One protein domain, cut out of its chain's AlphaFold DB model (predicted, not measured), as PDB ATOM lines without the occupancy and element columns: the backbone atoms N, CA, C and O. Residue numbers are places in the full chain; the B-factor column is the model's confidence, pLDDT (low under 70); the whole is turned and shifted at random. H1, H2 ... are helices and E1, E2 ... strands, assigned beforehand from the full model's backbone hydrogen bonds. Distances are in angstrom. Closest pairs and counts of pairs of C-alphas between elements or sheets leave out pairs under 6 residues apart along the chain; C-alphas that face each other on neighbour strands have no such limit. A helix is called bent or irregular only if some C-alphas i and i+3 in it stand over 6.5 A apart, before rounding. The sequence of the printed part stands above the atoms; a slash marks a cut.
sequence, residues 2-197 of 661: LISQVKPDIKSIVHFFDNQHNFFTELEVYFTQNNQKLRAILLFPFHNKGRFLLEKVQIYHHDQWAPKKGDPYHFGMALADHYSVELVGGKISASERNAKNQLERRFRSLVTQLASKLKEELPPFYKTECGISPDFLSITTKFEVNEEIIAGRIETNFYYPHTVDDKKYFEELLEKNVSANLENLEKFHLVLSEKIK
ATOM      1  N   LEU A   2      -6.607 -14.627   9.670       77.75
ATOM      2  CA  LEU A   2      -5.183 -14.487  10.005       77.75
ATOM      3  C   LEU A   2      -4.455 -13.766   8.865       77.75
ATOM      4  O   LEU A   2      -4.246 -14.338   7.795       77.75
ATOM      5  N   ILE A   3      -4.117 -12.498   9.095       84.38
ATOM      6  CA  ILE A   3      -3.203 -11.726   8.251       84.38
ATOM      7  C   ILE A   3      -1.815 -11.793   8.890       84.38
ATOM      8  O   ILE A   3      -1.679 -11.677  10.104       84.38
ATOM      9  N   SER A   4      -0.781 -11.990   8.078       84.19
ATOM     10  CA  SER A   4       0.618 -12.021   8.514       84.19
ATOM     11  C   SER A   4       1.491 -11.198   7.567       84.19
ATOM     12  O   SER A   4       1.089 -10.919   6.439       84.19
ATOM     13  N   GLN A   5       2.690 -10.812   8.013       87.56
ATOM     14  CA  GLN A   5       3.686 -10.105   7.191       87.56
ATOM     15  C   GLN A   5       3.185  -8.780   6.582       87.56
ATOM     16  O   GLN A   5       3.494  -8.466   5.433       87.56
ATOM     17  N   VAL A   6       2.414  -7.996   7.340       88.62
ATOM     18  CA  VAL A   6       1.941  -6.681   6.887       88.62
ATOM     19  C   VAL A   6       3.115  -5.709   6.775       88.62
ATOM     20  O   VAL A   6       3.800  -5.421   7.756       88.62
ATOM     21  N   LYS A   7       3.333  -5.182   5.573       91.06
ATOM     22  CA  LYS A   7       4.386  -4.229   5.234       91.06
ATOM     23  C   LYS A   7       3.775  -3.040   4.482       91.06
ATOM     24  O   LYS A   7       3.534  -3.147   3.278       91.06
ATOM     25  N   PRO A   8       3.531  -1.915   5.171       89.81
ATOM     26  CA  PRO A   8       3.178  -0.661   4.518       89.81
ATOM     27  C   PRO A   8       4.308  -0.172   3.609       89.81
ATOM     28  O   PRO A   8       5.478  -0.208   4.008       89.81
ATOM     29  N   ASP A   9       3.976   0.310   2.416       90.88
ATOM     30  CA  ASP A   9       4.936   0.965   1.534       90.88
ATOM     31  C   ASP A   9       4.901   2.477   1.741       90.88
ATOM     32  O   ASP A   9       4.097   3.200   1.163       90.88
ATOM     33  N   ILE A  10       5.818   2.974   2.567       88.19
ATOM     34  CA  ILE A  10       5.926   4.403   2.887       88.19
ATOM     35  C   ILE A  10       6.160   5.249   1.621       88.19
ATOM     36  O   ILE A  10       5.764   6.409   1.587       88.19
ATOM     37  N   LYS A  11       6.775   4.687   0.568       88.69
ATOM     38  CA  LYS A  11       7.014   5.411  -0.691       88.69
ATOM     39  C   LYS A  11       5.748   5.583  -1.530       88.69
ATOM     40  O   LYS A  11       5.736   6.437  -2.408       88.69
ATOM     41  N   SER A  12       4.713   4.798  -1.250       89.19
ATOM     42  CA  SER A  12       3.408   4.881  -1.908       89.19
ATOM     43  C   SER A  12       2.455   5.884  -1.256       89.19
ATOM     44  O   SER A  12       1.304   5.976  -1.667       89.19
ATOM     45  N   ILE A  13       2.892   6.612  -0.218       89.88
ATOM     46  CA  ILE A  13       2.024   7.570   0.469       89.88
ATOM     47  C   ILE A  13       1.645   8.693  -0.494       89.88
ATOM     48  O   ILE A  13       2.510   9.451  -0.937       89.88
ATOM     49  N   VAL A  14       0.347   8.827  -0.774       92.19
ATOM     50  CA  VAL A  14      -0.180   9.902  -1.616       92.19
ATOM     51  C   VAL A  14      -1.223  10.723  -0.886       92.19
ATOM     52  O   VAL A  14      -2.298  10.247  -0.558       92.19
ATOM     53  N   HIS A  15      -0.923  12.000  -0.659       93.56
ATOM     54  CA  HIS A  15      -1.906  12.979  -0.199       93.56
ATOM     55  C   HIS A  15      -2.685  13.538  -1.388       93.56
ATOM     56  O   HIS A  15      -2.061  13.905  -2.389       93.56
ATOM     57  N   PHE A  16      -4.009  13.636  -1.282       93.88
ATOM     58  CA  PHE A  16      -4.851  14.176  -2.348       93.88
ATOM     59  C   PHE A  16      -6.153  14.798  -1.820       93.88
ATOM     60  O   PHE A  16      -6.594  14.491  -0.711       93.88
ATOM     61  N   PHE A  17      -6.762  15.664  -2.632       93.88
ATOM     62  CA  PHE A  17      -8.177  16.031  -2.515       93.88
ATOM     63  C   PHE A  17      -9.009  15.198  -3.486       93.88
ATOM     64  O   PHE A  17      -8.584  15.006  -4.624       93.88
ATOM     65  N   ASP A  18     -10.161  14.695  -3.050       91.00
ATOM     66  CA  ASP A  18     -11.116  14.013  -3.928       91.00
ATOM     67  C   ASP A  18     -12.027  15.009  -4.680       91.00
ATOM     68  O   ASP A  18     -11.911  16.230  -4.547       91.00
ATOM     69  N   ASN A  19     -12.993  14.483  -5.439       88.06
ATOM     70  CA  ASN A  19     -13.974  15.296  -6.172       88.06
ATOM     71  C   ASN A  19     -15.001  16.008  -5.261       88.06
ATOM     72  O   ASN A  19     -15.877  16.721  -5.742       88.06
ATOM     73  N   GLN A  20     -14.946  15.791  -3.949       87.25
ATOM     74  CA  GLN A  20     -15.734  16.506  -2.943       87.25
ATOM     75  C   GLN A  20     -14.853  17.455  -2.113       87.25
ATOM     76  O   GLN A  20     -15.328  18.059  -1.154       87.25
ATOM     77  N   HIS A  21     -13.578  17.602  -2.488       89.81
ATOM     78  CA  HIS A  21     -12.561  18.366  -1.774       89.81
ATOM     79  C   HIS A  21     -12.293  17.890  -0.333       89.81
ATOM     80  O   HIS A  21     -11.822  18.638   0.527       89.81
ATOM     81  N   ASN A  22     -12.542  16.610  -0.064       90.06
ATOM     82  CA  ASN A  22     -12.112  15.941   1.152       90.06
ATOM     83  C   ASN A  22     -10.638  15.547   1.022       90.06
ATOM     84  O   ASN A  22     -10.201  15.037  -0.009       90.06
ATOM     85  N   PHE A  23      -9.862  15.778   2.082       91.00
ATOM     86  CA  PHE A  23      -8.449  15.409   2.115       91.00
ATOM     87  C   PHE A  23      -8.282  13.951   2.547       91.00
ATOM     88  O   PHE A  23      -8.773  13.553   3.609       91.00
ATOM     89  N   PHE A  24      -7.525  13.194   1.760       91.44
ATOM     90  CA  PHE A  24      -7.167  11.814   2.054       91.44
ATOM     91  C   PHE A  24      -5.663  11.594   1.949       91.44
ATOM     92  O   PHE A  24      -4.945  12.291   1.228       91.44
ATOM     93  N   THR A  25      -5.197  10.571   2.661       91.00
ATOM     94  CA  THR A  25      -3.882   9.975   2.442       91.00
ATOM     95  C   THR A  25      -4.047   8.528   1.993       91.00
ATOM     96  O   THR A  25      -4.557   7.703   2.744       91.00
ATOM     97  N   GLU A  26      -3.610   8.223   0.780       91.62
ATOM     98  CA  GLU A  26      -3.500   6.870   0.247       91.62
ATOM     99  C   GLU A  26      -2.224   6.195   0.752       91.62
ATOM    100  O   GLU A  26      -1.179   6.839   0.868       91.62
ATOM    101  N   LEU A  27      -2.300   4.900   1.044       90.81
ATOM    102  CA  LEU A  27      -1.163   4.069   1.419       90.81
ATOM    103  C   LEU A  27      -1.347   2.654   0.873       90.81
ATOM    104  O   LEU A  27      -2.330   1.977   1.180       90.81
ATOM    105  N   GLU A  28      -0.355   2.161   0.140       91.50
ATOM    106  CA  GLU A  28      -0.305   0.758  -0.243       91.50
ATOM    107  C   GLU A  28       0.239  -0.103   0.899       91.50
ATOM    108  O   GLU A  28       1.254   0.201   1.534       91.50
ATOM    109  N   VAL A  29      -0.417  -1.235   1.135       90.44
ATOM    110  CA  VAL A  29      -0.012  -2.203   2.150       90.44
ATOM    111  C   VAL A  29       0.079  -3.591   1.541       90.44
ATOM    112  O   VAL A  29      -0.893  -4.114   0.996       90.44
ATOM    113  N   TYR A  30       1.246  -4.216   1.678       90.81
ATOM    114  CA  TYR A  30       1.496  -5.590   1.250       90.81
ATOM    115  C   TYR A  30       1.321  -6.531   2.441       90.81
ATOM    116  O   TYR A  30       1.815  -6.240   3.527       90.81
ATOM    117  N   PHE A  31       0.626  -7.652   2.274       90.00
ATOM    118  CA  PHE A  31       0.385  -8.604   3.363       90.00
ATOM    119  C   PHE A  31       0.170 -10.030   2.851       90.00
ATOM    120  O   PHE A  31      -0.098 -10.243   1.669       90.00
ATOM    121  N   THR A  32       0.267 -11.014   3.744       87.62
ATOM    122  CA  THR A  32       0.085 -12.435   3.427       87.62
ATOM    123  C   THR A  32      -1.133 -13.002   4.160       87.62
ATOM    124  O   THR A  32      -1.251 -12.877   5.380       87.62
ATOM    125  N   GLN A  33      -2.026 -13.679   3.433       87.94
ATOM    126  CA  GLN A  33      -3.170 -14.415   3.987       87.94
ATOM    127  C   GLN A  33      -3.226 -15.807   3.350       87.94
ATOM    128  O   GLN A  33      -3.284 -15.910   2.128       87.94
ATOM    129  N   ASN A  34      -3.244 -16.879   4.151       85.69
ATOM    130  CA  ASN A  34      -3.302 -18.267   3.658       85.69
ATOM    131  C   ASN A  34      -2.258 -18.560   2.553       85.69
ATOM    132  O   ASN A  34      -2.594 -19.108   1.507       85.69
ATOM    133  N   ASN A  35      -1.002 -18.139   2.761       81.75
ATOM    134  CA  ASN A  35       0.116 -18.229   1.802       81.75
ATOM    135  C   ASN A  35      -0.036 -17.427   0.492       81.75
ATOM    136  O   ASN A  35       0.828 -17.516  -0.378       81.75
ATOM    137  N   GLN A  36      -1.075 -16.602   0.348       82.00
ATOM    138  CA  GLN A  36      -1.217 -15.668  -0.770       82.00
ATOM    139  C   GLN A  36      -0.657 -14.299  -0.392       82.00
ATOM    140  O   GLN A  36      -1.041 -13.749   0.642       82.00
ATOM    141  N   LYS A  37       0.203 -13.732  -1.246       84.12
ATOM    142  CA  LYS A  37       0.638 -12.333  -1.148       84.12
ATOM    143  C   LYS A  37      -0.433 -11.433  -1.754       84.12
ATOM    144  O   LYS A  37      -0.927 -11.680  -2.853       84.12
ATOM    145  N   LEU A  38      -0.809 -10.399  -1.024       85.31
ATOM    146  CA  LEU A  38      -1.892  -9.482  -1.354       85.31
ATOM    147  C   LEU A  38      -1.392  -8.046  -1.209       85.31
ATOM    148  O   LEU A  38      -0.475  -7.775  -0.428       85.31
ATOM    149  N   ARG A  39      -2.021  -7.134  -1.947       87.06
ATOM    150  CA  ARG A  39      -1.838  -5.689  -1.812       87.06
ATOM    151  C   ARG A  39      -3.190  -5.038  -1.552       87.06
ATOM    152  O   ARG A  39      -4.172  -5.354  -2.220       87.06
ATOM    153  N   ALA A  40      -3.229  -4.135  -0.589       86.75
ATOM    154  CA  ALA A  40      -4.369  -3.279  -0.306       86.75
ATOM    155  C   ALA A  40      -3.997  -1.817  -0.549       86.75
ATOM    156  O   ALA A  40      -2.854  -1.430  -0.315       86.75
ATOM    157  N   ILE A  41      -4.971  -1.028  -0.993       88.12
ATOM    158  CA  ILE A  41      -4.918   0.432  -0.992       88.12
ATOM    159  C   ILE A  41      -5.799   0.896   0.162       88.12
ATOM    160  O   ILE A  41      -6.994   0.585   0.215       88.12
ATOM    161  N   LEU A  42      -5.174   1.566   1.122       87.25
ATOM    162  CA  LEU A  42      -5.820   2.113   2.301       87.25
ATOM    163  C   LEU A  42      -5.946   3.627   2.146       87.25
ATOM    164  O   LEU A  42      -4.960   4.299   1.863       87.25
ATOM    165  N   LEU A  43      -7.138   4.156   2.396       88.88
ATOM    166  CA  LEU A  43      -7.417   5.580   2.473       88.88
ATOM    167  C   LEU A  43      -7.497   6.014   3.930       88.88
ATOM    168  O   LEU A  43      -8.227   5.439   4.736       88.88
ATOM    169  N   PHE A  44      -6.774   7.066   4.267       86.38
ATOM    170  CA  PHE A  44      -6.810   7.697   5.573       86.38
ATOM    171  C   PHE A  44      -7.516   9.053   5.456       86.38
ATOM    172  O   PHE A  44      -6.916  10.001   4.945       86.38
ATOM    173  N   PRO A  45      -8.798   9.149   5.852       86.94
ATOM    174  CA  PRO A  45      -9.520  10.416   5.853       86.94
ATOM    175  C   PRO A  45      -8.994  11.369   6.930       86.94
ATOM    176  O   PRO A  45      -8.839  10.982   8.093       86.94
ATOM    177  N   PHE A  46      -8.830  12.641   6.562       83.50
ATOM    178  CA  PHE A  46      -8.455  13.702   7.497       83.50
ATOM    179  C   PHE A  46      -9.417  13.752   8.695       83.50
ATOM    180  O   PHE A  46     -10.634  13.705   8.527       83.50
ATOM    181  N   HIS A  47      -8.882  13.897   9.911       71.06
ATOM    182  CA  HIS A  47      -9.629  14.004  11.180       71.06
ATOM    183  C   HIS A  47     -10.364  12.756  11.700       71.06
ATOM    184  O   HIS A  47     -10.819  12.778  12.848       71.06
ATOM    185  N   ASN A  48     -10.406  11.647  10.962       72.81
ATOM    186  CA  ASN A  48     -10.893  10.379  11.501       72.81
ATOM    187  C   ASN A  48      -9.766   9.682  12.266       72.81
ATOM    188  O   ASN A  48      -8.929   8.983  11.700       72.81
ATOM    189  N   LYS A  49      -9.723   9.914  13.583       64.56
ATOM    190  CA  LYS A  49      -8.675   9.390  14.469       64.56
ATOM    191  C   LYS A  49      -8.593   7.858  14.391       64.56
ATOM    192  O   LYS A  49      -9.372   7.158  15.032       64.56
ATOM    193  N   GLY A  50      -7.599   7.363  13.656       58.44
ATOM    194  CA  GLY A  50      -7.048   6.018  13.815       58.44
ATOM    195  C   GLY A  50      -7.706   4.896  13.016       58.44
ATOM    196  O   GLY A  50      -7.471   3.742  13.350       58.44
ATOM    197  N   ARG A  51      -8.506   5.176  11.978       68.44
ATOM    198  CA  ARG A  51      -9.050   4.108  11.118       68.44
ATOM    199  C   ARG A  51      -8.832   4.405   9.644       68.44
ATOM    200  O   ARG A  51      -9.363   5.375   9.112       68.44
ATOM    201  N   PHE A  52      -8.066   3.533   8.999       75.50
ATOM    202  CA  PHE A  52      -7.980   3.482   7.548       75.50
ATOM    203  C   PHE A  52      -9.268   2.879   6.985       75.50
ATOM    204  O   PHE A  52      -9.761   1.864   7.480       75.50
ATOM    205  N   LEU A  53      -9.794   3.497   5.937       78.00
ATOM    206  CA  LEU A  53     -10.816   2.917   5.083       78.00
ATOM    207  C   LEU A  53     -10.109   2.097   4.011       78.00
ATOM    208  O   LEU A  53      -9.165   2.557   3.379       78.00
ATOM    209  N   LEU A  54     -10.544   0.863   3.808       74.88
ATOM    210  CA  LEU A  54     -10.034   0.069   2.704       74.88
ATOM    211  C   LEU A  54     -10.764   0.465   1.427       74.88
ATOM    212  O   LEU A  54     -11.972   0.268   1.324       74.88
ATOM    213  N   GLU A  55     -10.019   0.961   0.448       73.75
ATOM    214  CA  GLU A  55     -10.567   1.290  -0.865       73.75
ATOM    215  C   GLU A  55     -10.557   0.072  -1.787       73.75
ATOM    216  O   GLU A  55     -11.540  -0.220  -2.469       73.75
ATOM    217  N   LYS A  56      -9.450  -0.684  -1.799       73.31
ATOM    218  CA  LYS A  56      -9.267  -1.794  -2.742       73.31
ATOM    219  C   LYS A  56      -8.327  -2.872  -2.210       73.31
ATOM    220  O   LYS A  56      -7.318  -2.564  -1.583       73.31
ATOM    221  N   VAL A  57      -8.610  -4.143  -2.525       75.25
ATOM    222  CA  VAL A  57      -7.716  -5.298  -2.273       75.25
ATOM    223  C   VAL A  57      -7.491  -6.071  -3.565       75.25
ATOM    224  O   VAL A  57      -8.437  -6.425  -4.269       75.25
ATOM    225  N   GLN A  58      -6.232  -6.365  -3.868       71.88
ATOM    226  CA  GLN A  58      -5.809  -7.079  -5.070       71.88
ATOM    227  C   GLN A  58      -4.864  -8.233  -4.715       71.88
ATOM    228  O   GLN A  58      -4.144  -8.193  -3.712       71.88
ATOM    229  N   ILE A  59      -4.874  -9.282  -5.543       69.75
ATOM    230  CA  ILE A  59      -3.939 -10.405  -5.414       69.75
ATOM    231  C   ILE A  59      -2.614 -10.034  -6.083       69.75
ATOM    232  O   ILE A  59      -2.620  -9.535  -7.205       69.75
ATOM    233  N   TYR A  60      -1.494 -10.285  -5.398       62.88
ATOM    234  CA  TYR A  60      -0.148 -10.011  -5.896       62.88
ATOM    235  C   TYR A  60       0.535 -11.326  -6.315       62.88
ATOM    236  O   TYR A  60       1.113 -12.030  -5.483       62.88
ATOM    237  N   HIS A  61       0.469 -11.667  -7.607       54.09
ATOM    238  CA  HIS A  61       1.255 -12.744  -8.226       54.09
ATOM    239  C   HIS A  61       2.075 -12.177  -9.383       54.09
ATOM    240  O   HIS A  61       1.572 -11.305 -10.079       54.09
ATOM    241  N   HIS A  62       3.311 -12.677  -9.546       49.72
ATOM    242  CA  HIS A  62       4.296 -12.323 -10.582       49.72
ATOM    243  C   HIS A  62       3.685 -11.617 -11.808       49.72
ATOM    244  O   HIS A  62       3.252 -12.253 -12.764       49.72
ATOM    245  N   ASP A  63       3.654 -10.287 -11.707       51.19
ATOM    246  CA  ASP A  63       3.362  -9.306 -12.751       51.19
ATOM    247  C   ASP A  63       1.916  -9.216 -13.285       51.19
ATOM    248  O   ASP A  63       1.677  -8.524 -14.273       51.19
ATOM    249  N   GLN A  64       0.920  -9.825 -12.623       50.62
ATOM    250  CA  GLN A  64      -0.494  -9.690 -13.015       50.62
ATOM    251  C   GLN A  64      -1.428  -9.343 -11.848       50.62
ATOM    252  O   GLN A  64      -1.377  -9.932 -10.768       50.62
ATOM    253  N   TRP A  65      -2.332  -8.389 -12.100       52.25
ATOM    254  CA  TRP A  65      -3.283  -7.849 -11.129       52.25
ATOM    255  C   TRP A  65      -4.683  -8.427 -11.350       52.25
ATOM    256  O   TRP A  65      -5.296  -8.176 -12.386       52.25
ATOM    257  N   ALA A  66      -5.233  -9.132 -10.358       59.25
ATOM    258  CA  ALA A  66      -6.633  -9.564 -10.364       59.25
ATOM    259  C   ALA A  66      -7.352  -9.137  -9.068       59.25
ATOM    260  O   ALA A  66      -6.787  -9.296  -7.975       59.25
ATOM    261  N   PRO A  67      -8.582  -8.585  -9.145       67.19
ATOM    262  CA  PRO A  67      -9.370  -8.268  -7.958       67.19
ATOM    263  C   PRO A  67      -9.718  -9.559  -7.209       67.19
ATOM    264  O   PRO A  67     -10.191 -10.533  -7.802       67.19
ATOM    265  N   LYS A  68      -9.482  -9.588  -5.894       67.62
ATOM    266  CA  LYS A  68      -9.826 -10.753  -5.072       67.62
ATOM    267  C   LYS A  68     -11.345 -10.790  -4.871       67.62
ATOM    268  O   LYS A  68     -11.918  -9.818  -4.393       67.62
ATOM    269  N   LYS A  69     -12.000 -11.913  -5.189       54.72
ATOM    270  CA  LYS A  69     -13.406 -12.141  -4.810       54.72
ATOM    271  C   LYS A  69     -13.477 -12.393  -3.298       54.72
ATOM    272  O   LYS A  69     -12.983 -13.412  -2.823       54.72
ATOM    273  N   GLY A  70     -14.055 -11.459  -2.553       61.62
ATOM    274  CA  GLY A  70     -14.252 -11.526  -1.104       61.62
ATOM    275  C   GLY A  70     -14.739 -10.183  -0.565       61.62
ATOM    276  O   GLY A  70     -14.581  -9.178  -1.250       61.62
ATOM    277  N   ASP A  71     -15.337 -10.171   0.629       64.75
ATOM    278  CA  ASP A  71     -15.811  -8.936   1.265       64.75
ATOM    279  C   ASP A  71     -14.610  -8.056   1.672       64.75
ATOM    280  O   ASP A  71     -13.853  -8.449   2.571       64.75
ATOM    281  N   PRO A  72     -14.402  -6.887   1.030       68.12
ATOM    282  CA  PRO A  72     -13.313  -5.975   1.362       68.12
ATOM    283  C   PRO A  72     -13.366  -5.554   2.832       68.12
ATOM    284  O   PRO A  72     -12.329  -5.432   3.480       68.12
ATOM    285  N   TYR A  73     -14.558  -5.415   3.407       72.00
ATOM    286  CA  TYR A  73     -14.748  -4.870   4.745       72.00
ATOM    287  C   TYR A  73     -13.952  -5.630   5.821       72.00
ATOM    288  O   TYR A  73     -13.275  -5.023   6.656       72.00
ATOM    289  N   HIS A  74     -13.924  -6.962   5.746       77.00
ATOM    290  CA  HIS A  74     -13.171  -7.799   6.685       77.00
ATOM    291  C   HIS A  74     -11.648  -7.651   6.559       77.00
ATOM    292  O   HIS A  74     -10.943  -7.712   7.569       77.00
ATOM    293  N   PHE A  75     -11.134  -7.429   5.345       78.50
ATOM    294  CA  PHE A  75      -9.719  -7.118   5.130       78.50
ATOM    295  C   PHE A  75      -9.374  -5.737   5.678       78.50
ATOM    296  O   PHE A  75      -8.327  -5.577   6.300       78.50
ATOM    297  N   GLY A  76     -10.259  -4.761   5.471       78.81
ATOM    298  CA  GLY A  76     -10.062  -3.391   5.925       78.81
ATOM    299  C   GLY A  76      -9.963  -3.300   7.438       78.81
ATOM    300  O   GLY A  76      -8.996  -2.739   7.939       78.81
ATOM    301  N   MET A  77     -10.888  -3.939   8.163       79.75
ATOM    302  CA  MET A  77     -10.828  -4.006   9.628       79.75
ATOM    303  C   MET A  77      -9.543  -4.684  10.119       79.75
ATOM    304  O   MET A  77      -8.830  -4.137  10.953       79.75
ATOM    305  N   ALA A  78      -9.203  -5.849   9.558       83.44
ATOM    306  CA  ALA A  78      -8.035  -6.609   9.998       83.44
ATOM    307  C   ALA A  78      -6.696  -5.912   9.685       83.44
ATOM    308  O   ALA A  78      -5.728  -6.097  10.421       83.44
ATOM    309  N   LEU A  79      -6.621  -5.130   8.603       84.50
ATOM    310  CA  LEU A  79      -5.445  -4.322   8.276       84.50
ATOM    311  C   LEU A  79      -5.380  -3.043   9.111       84.50
ATOM    312  O   LEU A  79      -4.289  -2.682   9.546       84.50
ATOM    313  N   ALA A  80      -6.513  -2.379   9.347       80.50
ATOM    314  CA  ALA A  80      -6.574  -1.162  10.152       80.50
ATOM    315  C   ALA A  80      -6.117  -1.406  11.599       80.50
ATOM    316  O   ALA A  80      -5.391  -0.579  12.144       80.50
ATOM    317  N   ASP A  81      -6.468  -2.561  12.175       82.56
ATOM    318  CA  ASP A  81      -6.095  -2.944  13.545       82.56
ATOM    319  C   ASP A  81      -4.676  -3.548  13.647       82.56
ATOM    320  O   ASP A  81      -4.212  -3.904  14.732       82.56
ATOM    321  N   HIS A  82      -3.958  -3.709  12.529       88.94
ATOM    322  CA  HIS A  82      -2.621  -4.296  12.553       88.94
ATOM    323  C   HIS A  82      -1.577  -3.268  13.013       88.94
ATOM    324  O   HIS A  82      -1.413  -2.215  12.398       88.94
ATOM    325  N   TYR A  83      -0.768  -3.632  14.014       87.00
ATOM    326  CA  TYR A  83       0.257  -2.774  14.634       87.00
ATOM    327  C   TYR A  83       1.143  -2.004  13.632       87.00
ATOM    328  O   TYR A  83       1.409  -0.817  13.792       87.00
ATOM    329  N   SER A  84       1.587  -2.655  12.551       87.25
ATOM    330  CA  SER A  84       2.394  -2.001  11.508       87.25
ATOM    331  C   SER A  84       1.662  -0.870  10.773       87.25
ATOM    332  O   SER A  84       2.301   0.113  10.405       87.25
ATOM    333  N   VAL A  85       0.352  -1.000  10.549       85.44
ATOM    334  CA  VAL A  85      -0.483   0.038   9.922       85.44
ATOM    335  C   VAL A  85      -0.780   1.143  10.930       85.44
ATOM    336  O   VAL A  85      -0.656   2.315  10.588       85.44
ATOM    337  N   GLU A  86      -1.057   0.789  12.187       84.88
ATOM    338  CA  GLU A  86      -1.259   1.741  13.287       84.88
ATOM    339  C   GLU A  86      -0.039   2.662  13.484       84.88
ATOM    340  O   GLU A  86      -0.172   3.890  13.520       84.88
ATOM    341  N   LEU A  87       1.173   2.093  13.505       86.25
ATOM    342  CA  LEU A  87       2.422   2.856  13.591       86.25
ATOM    343  C   LEU A  87       2.596   3.852  12.435       86.25
ATOM    344  O   LEU A  87       3.101   4.960  12.636       86.25
ATOM    345  N   VAL A  88       2.211   3.464  11.215       86.50
ATOM    346  CA  VAL A  88       2.279   4.347  10.042       86.50
ATOM    347  C   VAL A  88       1.177   5.403  10.098       86.50
ATOM    348  O   VAL A  88       1.463   6.567   9.830       86.50
ATOM    349  N   GLY A  89      -0.029   5.053  10.545       84.44
ATOM    350  CA  GLY A  89      -1.121   5.999  10.787       84.44
ATOM    351  C   GLY A  89      -0.749   7.097  11.787       84.44
ATOM    352  O   GLY A  89      -1.045   8.269  11.547       84.44
ATOM    353  N   GLY A  90      -0.014   6.763  12.854       83.56
ATOM    354  CA  GLY A  90       0.518   7.751  13.801       83.56
ATOM    355  C   GLY A  90       1.508   8.730  13.158       83.56
ATOM    356  O   GLY A  90       1.453   9.934  13.418       83.56
ATOM    357  N   LYS A  91       2.378   8.242  12.263       85.06
ATOM    358  CA  LYS A  91       3.311   9.092  11.501       85.06
ATOM    359  C   LYS A  91       2.593   9.974  10.486       85.06
ATOM    360  O   LYS A  91       2.887  11.164  10.427       85.06
ATOM    361  N   ILE A  92       1.640   9.408   9.741       86.25
ATOM    362  CA  ILE A  92       0.805  10.149   8.788       86.25
ATOM    363  C   ILE A  92       0.100  11.282   9.525       86.25
ATOM    364  O   ILE A  92       0.272  12.428   9.133       86.25
ATOM    365  N   SER A  93      -0.564  10.990  10.650       83.62
ATOM    366  CA  SER A  93      -1.278  11.980  11.475       83.62
ATOM    367  C   SER A  93      -0.397  13.164  11.902       83.62
ATOM    368  O   SER A  93      -0.873  14.297  11.981       83.62
ATOM    369  N   ALA A  94       0.896  12.929  12.162       82.50
ATOM    370  CA  ALA A  94       1.835  13.982  12.545       82.50
ATOM    371  C   ALA A  94       2.203  14.914  11.372       82.50
ATOM    372  O   ALA A  94       2.394  16.113  11.578       82.50
ATOM    373  N   SER A  95       2.281  14.388  10.145       86.00
ATOM    374  CA  SER A  95       2.599  15.157   8.931       86.00
ATOM    375  C   SER A  95       1.372  15.666   8.167       86.00
ATOM    376  O   SER A  95       1.488  16.587   7.360       86.00
ATOM    377  N   GLU A  96       0.195  15.100   8.427       85.88
ATOM    378  CA  GLU A  96      -1.020  15.269   7.628       85.88
ATOM    379  C   GLU A  96      -1.471  16.724   7.542       85.88
ATOM    380  O   GLU A  96      -1.791  17.227   6.470       85.88
ATOM    381  N   ARG A  97      -1.435  17.440   8.672       87.12
ATOM    382  CA  ARG A  97      -1.807  18.857   8.721       87.12
ATOM    383  C   ARG A  97      -0.909  19.702   7.815       87.12
ATOM    384  O   ARG A  97      -1.397  20.614   7.156       87.12
ATOM    385  N   ASN A  98       0.386  19.395   7.766       89.81
ATOM    386  CA  ASN A  98       1.328  20.115   6.911       89.81
ATOM    387  C   ASN A  98       1.104  19.771   5.437       89.81
ATOM    388  O   ASN A  98       1.053  20.684   4.615       89.81
ATOM    389  N   ALA A  99       0.903  18.489   5.122       90.06
ATOM    390  CA  ALA A  99       0.598  18.031   3.769       90.06
ATOM    391  C   ALA A  99      -0.706  18.646   3.239       90.06
ATOM    392  O   ALA A  99      -0.717  19.190   2.135       90.06
ATOM    393  N   LYS A 100      -1.770  18.660   4.052       91.94
ATOM    394  CA  LYS A 100      -3.035  19.328   3.729       91.94
ATOM    395  C   LYS A 100      -2.827  20.812   3.459       91.94
ATOM    396  O   LYS A 100      -3.208  21.286   2.398       91.94
ATOM    397  N   ASN A 101      -2.173  21.531   4.372       91.81
ATOM    398  CA  ASN A 101      -1.925  22.965   4.205       91.81
ATOM    399  C   ASN A 101      -1.105  23.269   2.939       91.81
ATOM    400  O   ASN A 101      -1.337  24.278   2.276       91.81
ATOM    401  N   GLN A 102      -0.129  22.422   2.601       93.75
ATOM    402  CA  GLN A 102       0.680  22.576   1.393       93.75
ATOM    403  C   GLN A 102      -0.145  22.325   0.127       93.75
ATOM    404  O   GLN A 102      -0.082  23.124  -0.807       93.75
ATOM    405  N   LEU A 103      -0.922  21.241   0.104       92.00
ATOM    406  CA  LEU A 103      -1.768  20.885  -1.029       92.00
ATOM    407  C   LEU A 103      -2.876  21.921  -1.243       92.00
ATOM    408  O   LEU A 103      -3.133  22.314  -2.373       92.00
ATOM    409  N   GLU A 104      -3.461  22.438  -0.165       93.00
ATOM    410  CA  GLU A 104      -4.476  23.492  -0.202       93.00
ATOM    411  C   GLU A 104      -3.909  24.802  -0.766       93.00
ATOM    412  O   GLU A 104      -4.537  25.442  -1.606       93.00
ATOM    413  N   ARG A 105      -2.684  25.188  -0.380       94.44
ATOM    414  CA  ARG A 105      -2.002  26.354  -0.971       94.44
ATOM    415  C   ARG A 105      -1.742  26.171  -2.466       94.44
ATOM    416  O   ARG A 105      -1.975  27.110  -3.225       94.44
ATOM    417  N   ARG A 106      -1.281  24.985  -2.884       95.00
ATOM    418  CA  ARG A 106      -1.063  24.661  -4.304       95.00
ATOM    419  C   ARG A 106      -2.369  24.701  -5.094       95.00
ATOM    420  O   ARG A 106      -2.437  25.399  -6.100       95.00
ATOM    421  N   PHE A 107      -3.420  24.069  -4.577       93.69
ATOM    422  CA  PHE A 107      -4.751  24.073  -5.177       93.69
ATOM    423  C   PHE A 107      -5.297  25.498  -5.350       93.69
ATOM    424  O   PHE A 107      -5.677  25.887  -6.451       93.69
ATOM    425  N   ARG A 108      -5.251  26.328  -4.297       95.00
ATOM    426  CA  ARG A 108      -5.689  27.735  -4.363       95.00
ATOM    427  C   ARG A 108      -4.898  28.541  -5.393       95.00
ATOM    428  O   ARG A 108      -5.481  29.350  -6.114       95.00
ATOM    429  N   SER A 109      -3.585  28.320  -5.479       95.12
ATOM    430  CA  SER A 109      -2.740  28.947  -6.502       95.12
ATOM    431  C   SER A 109      -3.168  28.531  -7.910       95.12
ATOM    432  O   SER A 109      -3.312  29.394  -8.773       95.12
ATOM    433  N   LEU A 110      -3.421  27.238  -8.131       94.75
ATOM    434  CA  LEU A 110      -3.861  26.702  -9.419       94.75
ATOM    435  C   LEU A 110      -5.218  27.277  -9.839       94.75
ATOM    436  O   LEU A 110      -5.348  27.774 -10.954       94.75
ATOM    437  N   VAL A 111      -6.205  27.304  -8.939       94.44
ATOM    438  CA  VAL A 111      -7.534  27.889  -9.207       94.44
ATOM    439  C   VAL A 111      -7.432  29.387  -9.514       94.44
ATOM    440  O   VAL A 111      -8.104  29.883 -10.416       94.44
ATOM    441  N   THR A 112      -6.554  30.111  -8.814       95.44
ATOM    442  CA  THR A 112      -6.329  31.545  -9.061       95.44
ATOM    443  C   THR A 112      -5.714  31.794 -10.437       95.44
ATOM    444  O   THR A 112      -6.161  32.679 -11.166       95.44
ATOM    445  N   GLN A 113      -4.717  30.992 -10.819       95.19
ATOM    446  CA  GLN A 113      -4.119  31.058 -12.153       95.19
ATOM    447  C   GLN A 113      -5.141  30.696 -13.232       95.19
ATOM    448  O   GLN A 113      -5.201  31.372 -14.256       95.19
ATOM    449  N   LEU A 114      -5.979  29.683 -12.984       94.31
ATOM    450  CA  LEU A 114      -7.006  29.231 -13.922       94.31
ATOM    451  C   LEU A 114      -8.027  30.336 -14.176       94.31
ATOM    452  O   LEU A 114      -8.306  30.647 -15.326       94.31
ATOM    453  N   ALA A 115      -8.514  30.999 -13.125       94.44
ATOM    454  CA  ALA A 115      -9.429  32.128 -13.264       94.44
ATOM    455  C   ALA A 115      -8.808  33.300 -14.045       94.44
ATOM    456  O   ALA A 115      -9.473  33.893 -14.894       94.44
ATOM    457  N   SER A 116      -7.532  33.620 -13.795       94.25
ATOM    458  CA  SER A 116      -6.825  34.679 -14.529       94.25
ATOM    459  C   SER A 116      -6.659  34.334 -16.006       94.25
ATOM    460  O   SER A 116      -6.888  35.182 -16.861       94.25
ATOM    461  N   LYS A 117      -6.284  33.090 -16.318       93.88
ATOM    462  CA  LYS A 117      -6.050  32.647 -17.696       93.88
ATOM    463  C   LYS A 117      -7.330  32.425 -18.481       93.88
ATOM    464  O   LYS A 117      -7.367  32.775 -19.651       93.88
ATOM    465  N   LEU A 118      -8.402  31.960 -17.840       91.56
ATOM    466  CA  LEU A 118      -9.729  31.930 -18.455       91.56
ATOM    467  C   LEU A 118     -10.161  33.329 -18.902       91.56
ATOM    468  O   LEU A 118     -10.673  33.477 -20.003       91.56
ATOM    469  N   LYS A 119      -9.897  34.364 -18.095       91.50
ATOM    470  CA  LYS A 119     -10.183  35.754 -18.475       91.50
ATOM    471  C   LYS A 119      -9.384  36.225 -19.701       91.50
ATOM    472  O   LYS A 119      -9.859  37.101 -20.414       91.50
ATOM    473  N   GLU A 120      -8.183  35.690 -19.919       90.50
ATOM    474  CA  GLU A 120      -7.311  36.051 -21.049       90.50
ATOM    475  C   GLU A 120      -7.628  35.267 -22.334       90.50
ATOM    476  O   GLU A 120      -7.579  35.845 -23.414       90.50
ATOM    477  N   GLU A 121      -7.919  33.966 -22.220       88.81
ATOM    478  CA  GLU A 121      -8.118  33.044 -23.353       88.81
ATOM    479  C   GLU A 121      -9.559  33.027 -23.877       88.81
ATOM    480  O   GLU A 121      -9.801  32.693 -25.038       88.81
ATOM    481  N   LEU A 122     -10.542  33.373 -23.037       86.00
ATOM    482  CA  LEU A 122     -11.910  33.548 -23.519       86.00
ATOM    483  C   LEU A 122     -11.952  34.729 -24.507       86.00
ATOM    484  O   LEU A 122     -11.229  35.708 -24.316       86.00
ATOM    485  N   PRO A 123     -12.761  34.649 -25.582       73.50
ATOM    486  CA  PRO A 123     -12.628  35.535 -26.733       73.50
ATOM    487  C   PRO A 123     -12.618  37.019 -26.335       73.50
ATOM    488  O   PRO A 123     -13.529  37.455 -25.626       73.50
ATOM    489  N   PRO A 124     -11.676  37.833 -26.853       69.75
ATOM    490  CA  PRO A 124     -11.526  39.241 -26.468       69.75
ATOM    491  C   PRO A 124     -12.729  40.114 -26.859       69.75
ATOM    492  O   PRO A 124     -12.806  41.280 -26.482       69.75
ATOM    493  N   PHE A 125     -13.661  39.562 -27.637       68.69
ATOM    494  CA  PHE A 125     -14.866  40.236 -28.101       68.69
ATOM    495  C   PHE A 125     -15.910  40.450 -27.001       68.69
ATOM    496  O   PHE A 125     -16.816  41.258 -27.194       68.69
ATOM    497  N   TYR A 126     -15.793  39.765 -25.858       80.00
ATOM    498  CA  TYR A 126     -16.743  39.884 -24.757       80.00
ATOM    499  C   TYR A 126     -16.062  40.414 -23.502       80.00
ATOM    500  O   TYR A 126     -14.951  40.020 -23.147       80.00
ATOM    501  N   LYS A 127     -16.749  41.306 -22.789       85.44
ATOM    502  CA  LYS A 127     -16.291  41.751 -21.476       85.44
ATOM    503  C   LYS A 127     -16.534  40.616 -20.482       85.44
ATOM    504  O   LYS A 127     -17.669  40.368 -20.077       85.44
ATOM    505  N   THR A 128     -15.459  39.907 -20.140       89.06
ATOM    506  CA  THR A 128     -15.498  38.748 -19.242       89.06
ATOM    507  C   THR A 128     -15.059  39.115 -17.827       89.06
ATOM    508  O   THR A 128     -13.964  39.644 -17.599       89.06
ATOM    509  N   GLU A 129     -15.896  38.775 -16.851       91.88
ATOM    510  CA  GLU A 129     -15.554  38.813 -15.431       91.88
ATOM    511  C   GLU A 129     -15.445  37.388 -14.887       91.88
ATOM    512  O   GLU A 129     -16.336  36.564 -15.087       91.88
ATOM    513  N   CYS A 130     -14.358  37.094 -14.172       92.75
ATOM    514  CA  CYS A 130     -14.177  35.820 -13.483       92.75
ATOM    515  C   CYS A 130     -14.120  36.067 -11.975       92.75
ATOM    516  O   CYS A 130     -13.287  36.841 -11.501       92.75
ATOM    517  N   GLY A 131     -14.998  35.408 -11.222       92.94
ATOM    518  CA  GLY A 131     -15.030  35.442  -9.763       92.94
ATOM    519  C   GLY A 131     -14.761  34.058  -9.185       92.94
ATOM    520  O   GLY A 131     -15.406  33.094  -9.585       92.94
ATOM    521  N   ILE A 132     -13.833  33.951  -8.237       95.44
ATOM    522  CA  ILE A 132     -13.547  32.701  -7.518       95.44
ATOM    523  C   ILE A 132     -14.425  32.655  -6.266       95.44
ATOM    524  O   ILE A 132     -14.515  33.649  -5.539       95.44
ATOM    525  N   SER A 133     -15.075  31.522  -5.998       92.75
ATOM    526  CA  SER A 133     -15.839  31.353  -4.761       92.75
ATOM    527  C   SER A 133     -14.916  31.351  -3.527       92.75
ATOM    528  O   SER A 133     -13.758  30.946  -3.627       92.75
ATOM    529  N   PRO A 134     -15.391  31.775  -2.338       91.38
ATOM    530  CA  PRO A 134     -14.550  31.855  -1.136       91.38
ATOM    531  C   PRO A 134     -13.898  30.527  -0.713       91.38
ATOM    532  O   PRO A 134     -12.854  30.527  -0.060       91.38
ATOM    533  N   ASP A 135     -14.515  29.404  -1.076       89.44
ATOM    534  CA  ASP A 135     -14.039  28.039  -0.836       89.44
ATOM    535  C   ASP A 135     -13.099  27.509  -1.937       89.44
ATOM    536  O   ASP A 135     -12.548  26.424  -1.784       89.44
ATOM    537  N   PHE A 136     -12.877  28.270  -3.017       91.62
ATOM    538  CA  PHE A 136     -12.099  27.877  -4.198       91.62
ATOM    539  C   PHE A 136     -12.639  26.639  -4.933       91.62
ATOM    540  O   PHE A 136     -11.913  26.052  -5.736       91.62
ATOM    541  N   LEU A 137     -13.898  26.254  -4.690       91.06
ATOM    542  CA  LEU A 137     -14.544  25.084  -5.305       91.06
ATOM    543  C   LEU A 137     -15.351  25.415  -6.560       91.06
ATOM    544  O   LEU A 137     -15.886  24.518  -7.214       91.06
ATOM    545  N   SER A 138     -15.442  26.693  -6.922       91.62
ATOM    546  CA  SER A 138     -15.980  27.087  -8.213       91.62
ATOM    547  C   SER A 138     -15.420  28.410  -8.721       91.62
ATOM    548  O   SER A 138     -15.055  29.303  -7.954       91.62
ATOM    549  N   ILE A 139     -15.400  28.543 -10.043       93.81
ATOM    550  CA  ILE A 139     -15.141  29.794 -10.746       93.81
ATOM    551  C   ILE A 139     -16.438  30.200 -11.441       93.81
ATOM    552  O   ILE A 139     -17.004  29.451 -12.232       93.81
ATOM    553  N   THR A 140     -16.920  31.394 -11.133       92.25
ATOM    554  CA  THR A 140     -18.028  32.033 -11.845       92.25
ATOM    555  C   THR A 140     -17.478  32.849 -13.001       92.25
ATOM    556  O   THR A 140     -16.582  33.668 -12.807       92.25
ATOM    557  N   THR A 141     -18.000  32.620 -14.197       91.56
ATOM    558  CA  THR A 141     -17.697  33.399 -15.400       91.56
ATOM    559  C   THR A 141     -18.918  34.243 -15.735       91.56
ATOM    560  O   THR A 141     -20.039  33.751 -15.688       91.56
ATOM    561  N   LYS A 142     -18.740  35.529 -16.025       90.88
ATOM    562  CA  LYS A 142     -19.807  36.400 -16.518       90.88
ATOM    563  C   LYS A 142     -19.395  36.987 -17.854       90.88
ATOM    564  O   LYS A 142     -18.292  37.518 -17.957       90.88
ATOM    565  N   PHE A 143     -20.279  36.906 -18.837       89.69
ATOM    566  CA  PHE A 143     -20.104  37.479 -20.165       89.69
ATOM    567  C   PHE A 143     -21.164  38.549 -20.383       89.69
ATOM    568  O   PHE A 143     -22.349  38.278 -20.205       89.69
ATOM    569  N   GLU A 144     -20.743  39.751 -20.762       85.81
ATOM    570  CA  GLU A 144     -21.647  40.813 -21.207       85.81
ATOM    571  C   GLU A 144     -21.791  40.725 -22.736       85.81
ATOM    572  O   GLU A 144     -20.823  40.948 -23.469       85.81
ATOM    573  N   VAL A 145     -22.982  40.353 -23.218       82.62
ATOM    574  CA  VAL A 145     -23.314  40.226 -24.646       82.62
ATOM    575  C   VAL A 145     -24.554  41.072 -24.915       82.62
ATOM    576  O   VAL A 145     -25.625  40.750 -24.416       82.62
ATOM    577  N   ASN A 146     -24.424  42.148 -25.698       81.06
ATOM    578  CA  ASN A 146     -25.535  43.059 -26.021       81.06
ATOM    579  C   ASN A 146     -26.306  43.557 -24.777       81.06
ATOM    580  O   ASN A 146     -27.530  43.510 -24.760       81.06
ATOM    581  N   GLU A 147     -25.591  43.998 -23.734       82.00
ATOM    582  CA  GLU A 147     -26.155  44.465 -22.447       82.00
ATOM    583  C   GLU A 147     -26.814  43.371 -21.574       82.00
ATOM    584  O   GLU A 147     -27.223  43.648 -20.445       82.00
ATOM    585  N   GLU A 148     -26.851  42.109 -22.022       78.12
ATOM    586  CA  GLU A 148     -27.264  40.967 -21.202       78.12
ATOM    587  C   GLU A 148     -26.058  40.293 -20.530       78.12
ATOM    588  O   GLU A 148     -24.989  40.127 -21.124       78.12
ATOM    589  N   ILE A 149     -26.231  39.886 -19.268       84.56
ATOM    590  CA  ILE A 149     -25.190  39.224 -18.474       84.56
ATOM    591  C   ILE A 149     -25.458  37.719 -18.445       84.56
ATOM    592  O   ILE A 149     -26.397  37.254 -17.799       84.56
ATOM    593  N   ILE A 150     -24.582  36.948 -19.081       83.06
ATOM    594  CA  ILE A 150     -24.602  35.485 -19.061       83.06
ATOM    595  C   ILE A 150     -23.657  35.016 -17.964       83.06
ATOM    596  O   ILE A 150     -22.467  35.315 -18.012       83.06
ATOM    597  N   ALA A 151     -24.161  34.266 -16.987       85.88
ATOM    598  CA  ALA A 151     -23.339  33.693 -15.927       85.88
ATOM    599  C   ALA A 151     -23.126  32.187 -16.145       85.88
ATOM    600  O   ALA A 151     -24.083  31.419 -16.201       85.88
ATOM    601  N   GLY A 152     -21.867  31.767 -16.226       84.75
ATOM    602  CA  GLY A 152     -21.428  30.382 -16.144       84.75
ATOM    603  C   GLY A 152     -20.849  30.058 -14.767       84.75
ATOM    604  O   GLY A 152     -20.367  30.931 -14.037       84.75
ATOM    605  N   ARG A 153     -20.884  28.777 -14.400       90.25
ATOM    606  CA  ARG A 153     -20.214  28.254 -13.208       90.25
ATOM    607  C   ARG A 153     -19.386  27.036 -13.595       90.25
ATOM    608  O   ARG A 153     -19.918  26.067 -14.121       90.25
ATOM    609  N   ILE A 154     -18.098  27.105 -13.304       89.25
ATOM    610  CA  ILE A 154     -17.141  26.012 -13.420       89.25
ATOM    611  C   ILE A 154     -16.939  25.449 -12.019       89.25
ATOM    612  O   ILE A 154     -16.547  26.189 -11.117       89.25
ATOM    613  N   GLU A 155     -17.190  24.163 -11.820       90.56
ATOM    614  CA  GLU A 155     -16.815  23.485 -10.577       90.56
ATOM    615  C   GLU A 155     -15.324  23.125 -10.625       90.56
ATOM    616  O   GLU A 155     -14.840  22.684 -11.664       90.56
ATOM    617  N   THR A 156     -14.585  23.352  -9.535       88.38
ATOM    618  CA  THR A 156     -13.131  23.084  -9.435       88.38
ATOM    619  C   THR A 156     -12.785  21.943  -8.476       88.38
ATOM    620  O   THR A 156     -11.620  21.708  -8.152       88.38
ATOM    621  N   ASN A 157     -13.798  21.217  -8.014       84.69
ATOM    622  CA  ASN A 157     -13.716  20.040  -7.157       84.69
ATOM    623  C   ASN A 157     -13.222  18.810  -7.941       84.69
ATOM    624  O   ASN A 157     -13.950  17.850  -8.186       84.69
ATOM    625  N   PHE A 158     -11.959  18.849  -8.349       88.12
ATOM    626  CA  PHE A 158     -11.307  17.762  -9.070       88.12
ATOM    627  C   PHE A 158     -10.356  16.975  -8.160       88.12
ATOM    628  O   PHE A 158      -9.779  17.529  -7.222       88.12
ATOM    629  N   TYR A 159     -10.132  15.702  -8.490       90.44
ATOM    630  CA  TYR A 159      -9.087  14.889  -7.871       90.44
ATOM    631  C   TYR A 159      -7.704  15.534  -8.061       90.44
ATOM    632  O   TYR A 159      -7.222  15.656  -9.190       90.44
ATOM    633  N   TYR A 160      -7.064  15.929  -6.957       92.75
ATOM    634  CA  TYR A 160      -5.823  16.707  -6.964       92.75
ATOM    635  C   TYR A 160      -4.779  16.090  -6.019       92.75
ATOM    636  O   TYR A 160      -4.750  16.420  -4.827       92.75
ATOM    637  N   PRO A 161      -3.939  15.156  -6.509       92.00
ATOM    638  CA  PRO A 161      -2.905  14.517  -5.710       92.00
ATOM    639  C   PRO A 161      -1.643  15.374  -5.647       92.00
ATOM    640  O   PRO A 161      -1.275  16.059  -6.595       92.00
ATOM    641  N   HIS A 162      -0.898  15.281  -4.550       91.06
ATOM    642  CA  HIS A 162       0.346  16.032  -4.377       91.06
ATOM    643  C   HIS A 162       1.441  15.668  -5.403       91.06
ATOM    644  O   HIS A 162       2.385  16.440  -5.575       91.06
ATOM    645  N   THR A 163       1.314  14.525  -6.083       90.31
ATOM    646  CA  THR A 163       2.205  14.052  -7.154       90.31
ATOM    647  C   THR A 163       1.886  14.638  -8.527       90.31
ATOM    648  O   THR A 163       2.652  14.406  -9.461       90.31
ATOM    649  N   VAL A 164       0.773  15.363  -8.677       92.00
ATOM    650  CA  VAL A 164       0.382  15.932  -9.968       92.00
ATOM    651  C   VAL A 164       1.390  16.983 -10.434       92.00
ATOM    652  O   VAL A 164       1.899  17.776  -9.634       92.00
ATOM    653  N   ASP A 165       1.667  16.981 -11.739       93.50
ATOM    654  CA  ASP A 165       2.362  18.072 -12.415       93.50
ATOM    655  C   ASP A 165       1.382  19.237 -12.599       93.50
ATOM    656  O   ASP A 165       0.483  19.183 -13.443       93.50
ATOM    657  N   ASP A 166       1.561  20.280 -11.787       91.62
ATOM    658  CA  ASP A 166       0.674  21.443 -11.753       91.62
ATOM    659  C   ASP A 166       0.534  22.110 -13.122       91.62
ATOM    660  O   ASP A 166      -0.548  22.592 -13.443       91.62
ATOM    661  N   LYS A 167       1.589  22.117 -13.947       91.81
ATOM    662  CA  LYS A 167       1.554  22.785 -15.250       91.81
ATOM    663  C   LYS A 167       0.707  22.003 -16.248       91.81
ATOM    664  O   LYS A 167      -0.176  22.573 -16.881       91.81
ATOM    665  N   LYS A 168       0.954  20.696 -16.359       92.62
ATOM    666  CA  LYS A 168       0.193  19.828 -17.264       92.62
ATOM    667  C   LYS A 168      -1.287  19.797 -16.877       92.62
ATOM    668  O   LYS A 168      -2.159  19.930 -17.727       92.62
ATOM    669  N   TYR A 169      -1.561  19.667 -15.581       91.19
ATOM    670  CA  TYR A 169      -2.923  19.625 -15.062       91.19
ATOM    671  C   TYR A 169      -3.664  20.952 -15.259       91.19
ATOM    672  O   TYR A 169      -4.848  20.971 -15.588       91.19
ATOM    673  N   PHE A 170      -2.954  22.069 -15.098       93.00
ATOM    674  CA  PHE A 170      -3.471  23.394 -15.402       93.00
ATOM    675  C   PHE A 170      -3.893  23.530 -16.875       93.00
ATOM    676  O   PHE A 170      -4.991  24.015 -17.135       93.00
ATOM    677  N   GLU A 171      -3.059  23.088 -17.823       92.81
ATOM    678  CA  GLU A 171      -3.358  23.150 -19.264       92.81
ATOM    679  C   GLU A 171      -4.594  22.302 -19.624       92.81
ATOM    680  O   GLU A 171      -5.503  22.803 -20.286       92.81
ATOM    681  N   GLU A 172      -4.688  21.072 -19.102       92.56
ATOM    682  CA  GLU A 172      -5.851  20.185 -19.300       92.56
ATOM    683  C   GLU A 172      -7.155  20.805 -18.762       92.56
ATOM    684  O   GLU A 172      -8.208  20.745 -19.405       92.56
ATOM    685  N   LEU A 173      -7.100  21.427 -17.579       91.94
ATOM    686  CA  LEU A 173      -8.253  22.113 -17.000       91.94
ATOM    687  C   LEU A 173      -8.615  23.383 -17.768       91.94
ATOM    688  O   LEU A 173      -9.801  23.683 -17.904       91.94
ATOM    689  N   LEU A 174      -7.631  24.140 -18.250       92.50
ATOM    690  CA  LEU A 174      -7.871  25.355 -19.020       92.50
ATOM    691  C   LEU A 174      -8.611  25.030 -20.319       92.50
ATOM    692  O   LEU A 174      -9.677  25.596 -20.548       92.50
ATOM    693  N   GLU A 175      -8.109  24.078 -21.106       92.56
ATOM    694  CA  GLU A 175      -8.725  23.662 -22.371       92.56
ATOM    695  C   GLU A 175     -10.176  23.210 -22.163       92.56
ATOM    696  O   GLU A 175     -11.100  23.764 -22.762       92.56
ATOM    697  N   LYS A 176     -10.399  22.288 -21.216       91.94
ATOM    698  CA  LYS A 176     -11.737  21.777 -20.888       91.94
ATOM    699  C   LYS A 176     -12.716  22.896 -20.519       91.94
ATOM    700  O   LYS A 176     -13.875  22.875 -20.937       91.94
ATOM    701  N   ASN A 177     -12.269  23.861 -19.715       90.62
ATOM    702  CA  ASN A 177     -13.126  24.940 -19.232       90.62
ATOM    703  C   ASN A 177     -13.370  26.024 -20.287       90.62
ATOM    704  O   ASN A 177     -14.471  26.573 -20.329       90.62
ATOM    705  N   VAL A 178     -12.395  26.314 -21.153       90.88
ATOM    706  CA  VAL A 178     -12.589  27.206 -22.305       90.88
ATOM    707  C   VAL A 178     -13.649  26.617 -23.235       90.88
ATOM    708  O   VAL A 178     -14.639  27.292 -23.516       90.88
ATOM    709  N   SER A 179     -13.518  25.343 -23.625       88.25
ATOM    710  CA  SER A 179     -14.493  24.672 -24.495       88.25
ATOM    711  C   SER A 179     -15.911  24.694 -23.919       88.25
ATOM    712  O   SER A 179     -16.851  25.052 -24.623       88.25
ATOM    713  N   ALA A 180     -16.076  24.393 -22.625       87.06
ATOM    714  CA  ALA A 180     -17.390  24.396 -21.979       87.06
ATOM    715  C   ALA A 180     -18.048  25.792 -21.943       87.06
ATOM    716  O   ALA A 180     -19.265  25.914 -22.089       87.06
ATOM    717  N   ASN A 181     -17.268  26.863 -21.753       87.31
ATOM    718  CA  ASN A 181     -17.805  28.228 -21.784       87.31
ATOM    719  C   ASN A 181     -18.179  28.669 -23.204       87.31
ATOM    720  O   ASN A 181     -19.207  29.322 -23.374       87.31
ATOM    721  N   LEU A 182     -17.382  28.297 -24.209       86.88
ATOM    722  CA  LEU A 182     -17.694  28.577 -25.612       86.88
ATOM    723  C   LEU A 182     -18.988  27.880 -26.051       86.88
ATOM    724  O   LEU A 182     -19.850  28.528 -26.635       86.88
ATOM    725  N   GLU A 183     -19.185  26.614 -25.679       85.38
ATOM    726  CA  GLU A 183     -20.425  25.882 -25.972       85.38
ATOM    727  C   GLU A 183     -21.659  26.563 -25.347       85.38
ATOM    728  O   GLU A 183     -22.719  26.660 -25.967       85.38
ATOM    729  N   ASN A 184     -21.532  27.083 -24.120       82.00
ATOM    730  CA  ASN A 184     -22.613  27.827 -23.468       82.00
ATOM    731  C   ASN A 184     -22.918  29.158 -24.177       82.00
ATOM    732  O   ASN A 184     -24.090  29.522 -24.300       82.00
ATOM    733  N   LEU A 185     -21.893  29.866 -24.665       83.00
ATOM    734  CA  LEU A 185     -22.066  31.084 -25.465       83.00
ATOM    735  C   LEU A 185     -22.748  30.788 -26.805       83.00
ATOM    736  O   LEU A 185     -23.649  31.523 -27.201       83.00
ATOM    737  N   GLU A 186     -22.372  29.706 -27.487       82.06
ATOM    738  CA  GLU A 186     -23.005  29.292 -28.744       82.06
ATOM    739  C   GLU A 186     -24.481  28.934 -28.552       82.06
ATOM    740  O   GLU A 186     -25.331  29.413 -29.304       82.06
ATOM    741  N   LYS A 187     -24.812  28.168 -27.504       81.00
ATOM    742  CA  LYS A 187     -26.210  27.870 -27.145       81.00
ATOM    743  C   LYS A 187     -27.011  29.144 -26.897       81.00
ATOM    744  O   LYS A 187     -28.153  29.246 -27.336       81.00
ATOM    745  N   PHE A 188     -26.418  30.120 -26.215       77.31
ATOM    746  CA  PHE A 188     -27.066  31.401 -25.963       77.31
ATOM    747  C   PHE A 188     -27.275  32.216 -27.246       77.31
ATOM    748  O   PHE A 188     -28.366  32.743 -27.449       77.31
ATOM    749  N   HIS A 189     -26.286  32.273 -28.144       73.31
ATOM    750  CA  HIS A 189     -26.440  32.917 -29.454       73.31
ATOM    751  C   HIS A 189     -27.533  32.262 -30.294       73.31
ATOM    752  O   HIS A 189     -28.294  32.968 -30.955       73.31
ATOM    753  N   LEU A 190     -27.660  30.937 -30.228       71.31
ATOM    754  CA  LEU A 190     -28.732  30.206 -30.897       71.31
ATOM    755  C   LEU A 190     -30.105  30.653 -30.361       71.31
ATOM    756  O   LEU A 190     -30.954  31.078 -31.141       71.31
ATOM    757  N   VAL A 191     -30.266  30.722 -29.036       69.44
ATOM    758  CA  VAL A 191     -31.501  31.197 -28.380       69.44
ATOM    759  C   VAL A 191     -31.786  32.685 -28.641       69.44
ATOM    760  O   VAL A 191     -32.939  33.067 -28.834       69.44
ATOM    761  N   LEU A 192     -30.771  33.554 -28.669       62.97
ATOM    762  CA  LEU A 192     -30.949  34.972 -29.008       62.97
ATOM    763  C   LEU A 192     -31.335  35.164 -30.475       62.97
ATOM    764  O   LEU A 192     -32.198  35.987 -30.780       62.97
ATOM    765  N   SER A 193     -30.736  34.386 -31.381       57.03
ATOM    766  CA  SER A 193     -31.098  34.404 -32.800       57.03
ATOM    767  C   SER A 193     -32.544  33.954 -33.036       57.03
ATOM    768  O   SER A 193     -33.184  34.419 -33.981       57.03
ATOM    769  N   GLU A 194     -33.082  33.127 -32.136       56.06
ATOM    770  CA  GLU A 194     -34.484  32.705 -32.107       56.06
ATOM    771  C   GLU A 194     -35.421  33.756 -31.486       56.06
ATOM    772  O   GLU A 194     -36.609  33.776 -31.810       56.06
ATOM    773  N   LYS A 195     -34.927  34.655 -30.619       52.69
ATOM    774  CA  LYS A 195     -35.793  35.530 -29.810       52.69
ATOM    775  C   LYS A 195     -36.260  36.833 -30.454       52.69
ATOM    776  O   LYS A 195     -37.210  37.406 -29.930       52.69
ATOM    777  N   ILE A 196     -35.680  37.328 -31.551       54.62
ATOM    778  CA  ILE A 196     -36.142  38.600 -32.153       54.62
ATOM    779  C   ILE A 196     -35.970  38.615 -33.677       54.62
ATOM    780  O   ILE A 196     -35.331  39.492 -34.255       54.62
ATOM    781  N   LYS A 197     -36.564  37.649 -34.374       61.84
ATOM    782  CA  LYS A 197     -37.050  37.929 -35.728       61.84
ATOM    783  C   LYS A 197     -38.559  37.938 -35.656       61.84
ATOM    784  O   LYS A 197     -39.164  36.916 -35.344       61.84
TER     785      LYS A 197
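This is residues 2 to 197 of the 661 residues of an uncharacterized protein of Bacillus sp. 1NLA3E (UniProt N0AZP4). Two lobes stand end to end along a rod, bridged by the long bent helix H2. One lobe is a twisted sheet of six strands, E1 to E6, curled round the short helix H1, with the arm H2a over E3; the other is a small sheet, E7 to E9, with the arm H2b and the helix H3 over one face. The end of H3 and what follows it, residues 190 to 197, stick out. The printed part has 196 residues, with nine named strands and three named helices in the order E1 E2 E3 E4 E5 E6 H1 H2 E7 E8 E9 H3; the class is mixed, the neighbour strands in both sheets are antiparallel, and the smaller sheet has the order E7 E8 E9. The whole is loose, with a radius of gyration of the C-alphas of 22.9 A and spans of 76 by 34 by 26 A.

The larger sheet is branched at E3, residues 23 to 33, which bends by 53 degrees at residue 30. E1, residues 4 to 8, and E2, residues 14 to 17, lie on one side of E3, and E4, residues 36 to 45, on the other side. Within hydrogen-bond range are N 7 and O 30 of E1 and E3, 2.8 A, N 26 and O 14 of E3 and E2, 2.8 A, and N 29 and O 40 of E3 and E4, 2.8 A. E5, residues 53 to 61, is the next neighbour of E4, with N 58 and O 39 at 2.8 A, and E6, residues 64 to 67, that of E5, with N 64 and O 61 at 3.0 A. E2 to E6 form a meander, each strand the antiparallel neighbour of the one before. The sheet curls round H1, residues 72 to 80; the closest C-alphas of H1 and E5 are those of Gly 76 and Leu 54, 4.7 A. H2, residues 83 to 121, was assigned as one helix by its hydrogen bonds but is bent: C-alphas 94 and 97 are 7.2 A apart, and its arms H2a, residues 83 to 94, and H2b, residues 97 to 121, stand at a steep tilt of 56 degrees. H2a is on the branched sheet at a height of 9.0 A, over E3. H2b is on that sheet too, its closest C-alpha pair with E2 being Ala 99 and His 15, 6.9 A. E7, residues 127 to 132, E8, residues 138 to 145, and E9, residues 148 to 155, form a second meander; N 131 and O 140 are 2.8 A apart, and N 141 and O 152 2.9 A. H2b runs along E7, at 3 degrees on the local plane, and H3, residues 166 to 195, is on the same face, slantwise to E9 at 35 degrees on the local plane; each has a height of 9.5 A over this sheet. H2b and H3 touch at a steep tilt of 44 degrees, the same way, closest at the C-alphas of Leu 114 and Leu 174, 6.5 A. In H1, H2a, H2b and H3 every O i to N i+4 pair is within hydrogen-bond range.

E1 begins at C-alpha 4, (0.618, -12.021, 8.514). E3 is 30.3 A from first to last C-alpha, E4 28.2 A, E5 23.8 A, E8 22.3 A and E9 23.0 A. H2b is 35.6 A long, from C-alpha 97 at (-1.807, 18.857, 8.721). H3 is 43.1 A long and ends at C-alpha 195, (-35.793, 35.530, -29.810).

The two C-alphas farthest apart, those of Asn 35 and Lys 197, are 77.1 A from each other. The printed part has no cut and no long link. Residues 160 to 161, in the short link from E9 to H3, pair antiparallel with residues 16 to 17 of E2. The mean pLDDT of the printed part is 83.9; residues 49 to 51, 59 to 72, 124 to 125 and 191 to 197 are under 70.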